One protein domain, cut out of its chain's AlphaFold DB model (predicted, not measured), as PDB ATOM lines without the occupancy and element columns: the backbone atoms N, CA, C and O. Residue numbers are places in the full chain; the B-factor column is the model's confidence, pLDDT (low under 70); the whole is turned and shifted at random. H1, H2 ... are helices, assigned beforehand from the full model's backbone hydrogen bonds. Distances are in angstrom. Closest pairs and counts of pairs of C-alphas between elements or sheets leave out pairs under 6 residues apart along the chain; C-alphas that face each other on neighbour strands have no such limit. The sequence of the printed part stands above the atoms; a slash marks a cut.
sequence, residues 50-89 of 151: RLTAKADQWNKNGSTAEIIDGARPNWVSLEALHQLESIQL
ATOM      1  N   ARG A  50     -37.279 -31.616 -25.243       64.19
ATOM      2  CA  ARG A  50     -35.825 -31.713 -25.396       64.19
ATOM      3  C   ARG A  50     -35.088 -32.111 -24.109       64.19
ATOM      4  O   ARG A  50     -34.033 -32.735 -24.201       64.19
ATOM      5  N   LEU A  51     -35.593 -31.720 -22.942       62.09
ATOM      6  CA  LEU A  51     -35.010 -32.062 -21.648       62.09
ATOM      7  C   LEU A  51     -35.506 -33.437 -21.186       62.09
ATOM      8  O   LEU A  51     -34.706 -34.259 -20.776       62.09
ATOM      9  N   THR A  52     -36.781 -33.775 -21.335       64.81
ATOM     10  CA  THR A  52     -37.282 -35.100 -20.914       64.81
ATOM     11  C   THR A  52     -36.873 -36.236 -21.861       64.81
ATOM     12  O   THR A  52     -36.748 -37.376 -21.422       64.81
ATOM     13  N   ALA A  53     -36.550 -35.942 -23.126       71.31
ATOM     14  CA  ALA A  53     -36.182 -36.928 -24.151       71.31
ATOM     15  C   ALA A  53     -34.956 -37.799 -23.817       71.31
ATOM     16  O   ALA A  53     -34.747 -38.834 -24.450       71.31
ATOM     17  N   LYS A  54     -34.117 -37.390 -22.857       73.62
ATOM     18  CA  LYS A  54     -32.945 -38.161 -22.409       73.62
ATOM     19  C   LYS A  54     -33.031 -38.623 -20.954       73.62
ATOM     20  O   LYS A  54     -32.026 -39.093 -20.424       73.62
ATOM     21  N   ALA A  55     -34.210 -38.559 -20.333       70.56
ATOM     22  CA  ALA A  55     -34.412 -38.947 -18.935       70.56
ATOM     23  C   ALA A  55     -33.893 -40.366 -18.629       70.56
ATOM     24  O   ALA A  55     -33.203 -40.575 -17.634       70.56
ATOM     25  N   ASP A  56     -34.101 -41.322 -19.539       71.81
ATOM     26  CA  ASP A  56     -33.604 -42.698 -19.388       71.81
ATOM     27  C   ASP A  56     -32.073 -42.803 -19.385       71.81
ATOM     28  O   ASP A  56     -31.501 -43.706 -18.775       71.81
ATOM     29  N   GLN A  57     -31.381 -41.890 -20.070       75.31
ATOM     30  CA  GLN A  57     -29.917 -41.831 -20.072       75.31
ATOM     31  C   GLN A  57     -29.393 -41.207 -18.777       75.31
ATOM     32  O   GLN A  57     -28.357 -41.633 -18.275       75.31
ATOM     33  N   TRP A  58     -30.116 -40.241 -18.212       73.44
ATOM     34  CA  TRP A  58     -29.767 -39.606 -16.940       73.44
ATOM     35  C   TRP A  58     -30.016 -40.520 -15.741       73.44
ATOM     36  O   TRP A  58     -29.196 -40.544 -14.822       73.44
ATOM     37  N   ASN A  59     -31.051 -41.365 -15.807       75.19
ATOM     38  CA  ASN A  59     -31.336 -42.377 -14.787       75.19
ATOM     39  C   ASN A  59     -30.166 -43.349 -14.595       75.19
ATOM     40  O   ASN A  59     -29.890 -43.764 -13.474       75.19
ATOM     41  N   LYS A  60     -29.426 -43.663 -15.668       81.62
ATOM     42  CA  LYS A  60     -28.246 -44.544 -15.603       81.62
ATOM     43  C   LYS A  60     -27.100 -43.961 -14.775       81.62
ATOM     44  O   LYS A  60     -26.299 -44.723 -14.246       81.62
ATOM     45  N   ASN A  61     -27.050 -42.637 -14.645       77.75
ATOM     46  CA  ASN A  61     -26.013 -41.924 -13.904       77.75
ATOM     47  C   ASN A  61     -26.538 -41.354 -12.574       77.75
ATOM     48  O   ASN A  61     -25.820 -40.619 -11.901       77.75
ATOM     49  N   GLY A  62     -27.792 -41.654 -12.212       77.44
ATOM     50  CA  GLY A  62     -28.447 -41.136 -11.010       77.44
ATOM     51  C   GLY A  62     -28.758 -39.636 -11.033       77.44
ATOM     52  O   GLY A  62     -29.236 -39.128 -10.032       77.44
ATOM     53  N   SER A  63     -28.527 -38.935 -12.151       73.44
ATOM     54  CA  SER A  63     -28.583 -37.461 -12.231       73.44
ATOM     55  C   SER A  63     -29.969 -36.890 -12.572       73.44
ATOM     56  O   SER A  63     -30.112 -35.716 -12.916       73.44
ATOM     57  N   THR A  64     -30.998 -37.735 -12.610       76.69
ATOM     58  CA  THR A  64     -32.329 -37.346 -13.097       76.69
ATOM     59  C   THR A  64     -33.008 -36.341 -12.177       76.69
ATOM     60  O   THR A  64     -33.687 -35.439 -12.664       76.69
ATOM     61  N   ALA A  65     -32.820 -36.472 -10.863       73.06
ATOM     62  CA  ALA A  65     -33.439 -35.582  -9.889       73.06
ATOM     63  C   ALA A  65     -32.896 -34.154 -10.024       73.06
ATOM     64  O   ALA A  65     -33.677 -33.208 -10.078       73.06
ATOM     65  N   GLU A  66     -31.581 -34.004 -10.172       75.38
ATOM     66  CA  GLU A  66     -30.895 -32.720 -10.315       75.38
ATOM     67  C   GLU A  66     -31.271 -32.018 -11.619       75.38
ATOM     68  O   GLU A  66     -31.436 -30.800 -11.650       75.38
ATOM     69  N   ILE A  67     -31.440 -32.776 -12.707       73.88
ATOM     70  CA  ILE A  67     -31.817 -32.187 -13.993       73.88
ATOM     71  C   ILE A  67     -33.290 -31.779 -14.003       73.88
ATOM     72  O   ILE A  67     -33.612 -30.716 -14.526       73.88
ATOM     73  N   ILE A  68     -34.182 -32.580 -13.410       72.44
ATOM     74  CA  ILE A  68     -35.590 -32.192 -13.252       72.44
ATOM     75  C   ILE A  68     -35.695 -30.949 -12.366       72.44
ATOM     76  O   ILE A  68     -36.431 -30.032 -12.718       72.44
ATOM     77  N   ASP A  69     -34.952 -30.893 -11.261       71.56
ATOM     78  CA  ASP A  69     -34.963 -29.743 -10.356       71.56
ATOM     79  C   ASP A  69     -34.405 -28.478 -11.028       71.56
ATOM     80  O   ASP A  69     -35.033 -27.424 -10.973       71.56
ATOM     81  N   GLY A  70     -33.312 -28.590 -11.790       69.19
ATOM     82  CA  GLY A  70     -32.770 -27.485 -12.589       69.19
ATOM     83  C   GLY A  70     -33.633 -27.080 -13.794       69.19
ATOM     84  O   GLY A  70     -33.529 -25.953 -14.276       69.19
ATOM     85  N   ALA A  71     -34.492 -27.977 -14.288       70.38
ATOM     86  CA  ALA A  71     -35.445 -27.706 -15.364       70.38
ATOM     87  C   ALA A  71     -36.762 -27.100 -14.861       70.38
ATOM     88  O   ALA A  71     -37.578 -26.662 -15.681       70.38
ATOM     89  N   ARG A  72     -36.988 -27.062 -13.540       70.88
ATOM     90  CA  ARG A  72     -38.147 -26.371 -12.981       70.88
ATOM     91  C   ARG A  72     -38.051 -24.894 -13.336       70.88
ATOM     92  O   ARG A  72     -37.009 -24.270 -13.118       70.88
ATOM     93  N   PRO A  73     -39.122 -24.306 -13.882       65.38
ATOM     94  CA  PRO A  73     -39.138 -22.893 -14.190       65.38
ATOM     95  C   PRO A  73     -39.275 -22.102 -12.885       65.38
ATOM     96  O   PRO A  73     -40.323 -21.544 -12.601       65.38
ATOM     97  N   ASN A  74     -38.222 -22.029 -12.069       67.31
ATOM     98  CA  ASN A  74     -38.262 -21.253 -10.828       67.31
ATOM     99  C   ASN A  74     -38.633 -19.788 -11.120       67.31
ATOM    100  O   ASN A  74     -39.321 -19.176 -10.320       67.31
ATOM    101  N   TRP A  75     -38.309 -19.286 -12.319       62.72
ATOM    102  CA  TRP A  75     -38.674 -17.966 -12.847       62.72
ATOM    103  C   TRP A  75     -40.180 -17.698 -13.034       62.72
ATOM    104  O   TRP A  75     -40.534 -16.542 -13.237       62.72
ATOM    105  N   VAL A  76     -41.068 -18.705 -12.982       67.00
ATOM    106  CA  VAL A  76     -42.527 -18.447 -12.931       67.00
ATOM    107  C   VAL A  76     -43.041 -18.192 -11.515       67.00
ATOM    108  O   VAL A  76     -44.182 -17.769 -11.359       67.00
ATOM    109  N   SER A  77     -42.238 -18.441 -10.477       78.25
ATOM    110  CA  SER A  77     -42.625 -18.086  -9.114       78.25
ATOM    111  C   SER A  77     -42.531 -16.575  -8.919       78.25
ATOM    112  O   SER A  77     -41.501 -15.971  -9.225       78.25
ATOM    113  N   LEU A  78     -43.570 -15.981  -8.327       79.19
ATOM    114  CA  LEU A  78     -43.562 -14.582  -7.896       79.19
ATOM    115  C   LEU A  78     -42.381 -14.291  -6.954       79.19
ATOM    116  O   LEU A  78     -41.760 -13.238  -7.030       79.19
ATOM    117  N   GLU A  79     -42.009 -15.262  -6.117       81.00
ATOM    118  CA  GLU A  79     -40.856 -15.146  -5.223       81.00
ATOM    119  C   GLU A  79     -39.533 -15.068  -5.997       81.00
ATOM    120  O   GLU A  79     -38.673 -14.255  -5.673       81.00
ATOM    121  N   ALA A  80     -39.372 -15.871  -7.051       75.19
ATOM    122  CA  ALA A  80     -38.167 -15.838  -7.874       75.19
ATOM    123  C   ALA A  80     -38.081 -14.566  -8.722       75.19
ATOM    124  O   ALA A  80     -36.979 -14.073  -8.952       75.19
ATOM    125  N   LEU A  81     -39.224 -14.022  -9.156       74.44
ATOM    126  CA  LEU A  81     -39.297 -12.707  -9.792       74.44
ATOM    127  C   LEU A  81     -38.858 -11.610  -8.819       74.44
ATOM    128  O   LEU A  81     -37.939 -10.867  -9.145       74.44
ATOM    129  N   HIS A  82     -39.401 -11.573  -7.600       73.38
ATOM    130  CA  HIS A  82     -38.987 -10.601  -6.582       73.38
ATOM    131  C   HIS A  82     -37.506 -10.743  -6.195       73.38
ATOM    132  O   HIS A  82     -36.800  -9.746  -6.040       73.38
ATOM    133  N   GLN A  83     -36.996 -11.973  -6.069       73.31
ATOM    134  CA  GLN A  83     -35.570 -12.216  -5.836       73.31
ATOM    135  C   GLN A  83     -34.726 -11.707  -7.007       73.31
ATOM    136  O   GLN A  83     -33.742 -11.003  -6.787       73.31
ATOM    137  N   LEU A  84     -35.121 -12.000  -8.248       68.88
ATOM    138  CA  LEU A  84     -34.426 -11.520  -9.437       68.88
ATOM    139  C   LEU A  84     -34.432  -9.990  -9.513       68.88
ATOM    140  O   LEU A  84     -33.381  -9.401  -9.743       68.88
ATOM    141  N   GLU A  85     -35.572  -9.350  -9.258       66.31
ATOM    142  CA  GLU A  85     -35.710  -7.894  -9.206       66.31
ATOM    143  C   GLU A  85     -34.812  -7.288  -8.124       66.31
ATOM    144  O   GLU A  85     -34.080  -6.342  -8.402       66.31
ATOM    145  N   SER A  86     -34.775  -7.876  -6.923       63.34
ATOM    146  CA  SER A  86     -33.904  -7.420  -5.832       63.34
ATOM    147  C   SER A  86     -32.409  -7.547  -6.163       63.34
ATOM    148  O   SER A  86     -31.624  -6.641  -5.876       63.34
ATOM    149  N   ILE A  87     -32.013  -8.636  -6.833       66.12
ATOM    150  CA  ILE A  87     -30.638  -8.874  -7.295       66.12
ATOM    151  C   ILE A  87     -30.291  -7.917  -8.444       66.12
ATOM    152  O   ILE A  87     -29.147  -7.477  -8.581       66.12
ATOM    153  N   GLN A  88     -31.270  -7.583  -9.283       61.25
ATOM    154  CA  GLN A  88     -31.091  -6.687 -10.415       61.25
ATOM    155  C   GLN A  88     -31.022  -5.213  -9.988       61.25
ATOM    156  O   GLN A  88     -30.283  -4.452 -10.618       61.25
ATOM    157  N   LEU A  89     -31.722  -4.819  -8.916       63.69
ATOM    158  CA  LEU A  89     -31.822  -3.424  -8.471       63.69
ATOM    159  C   LEU A  89     -30.538  -2.870  -7.838       63.69
ATOM    160  O   LEU A  89     -30.276  -1.678  -7.957       63.69
TER     161      LEU A  89
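Overview. This is residues 50 to 89 of the 151 residues of an uncharacterized protein of Streblomastix strix (UniProt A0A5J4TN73). Three helices are strung one after another along a rod, with no shared core. H1 and H2 are near each other towards one end, and H3 lies away from both at the other, where residues 76 to 82 stand free. The printed part has 40 residues, with H1, H2 and H3 in that order and no named strand: all helix. It is extended, with a radius of gyration of the C-alphas of 14.0 A, spanning 41 by 16 by 13 A.

Arrangement. H1, residues 55 to 59, and H2, residues 64 to 71, are close but not clearly touching; their closest C-alphas, of Trp 58 and Thr 64, are 5.1 A apart. H3, residues 78 to 89, is apart from both. In H1, H2 and H3 every O i to N i+4 pair is within hydrogen-bond range.

Along the chain. H1 begins at C-alpha 55 (-34.412, -38.947, -18.935) and is 6.2 A long. H2 measures 10.4 A. H3 measures 16.2 A and ends at C-alpha 89 (-31.822, -3.424, -8.471).

Size, cuts and confidence. The C-alphas farthest apart, of Lys 60 and Leu 89, are 41.9 A apart. The printed part has no cut. The link H1 to H2 is tight and H2 to H3 short. Residues 50 to 52, 70, 73 to 76 and 84 to 89 have pLDDT under 70.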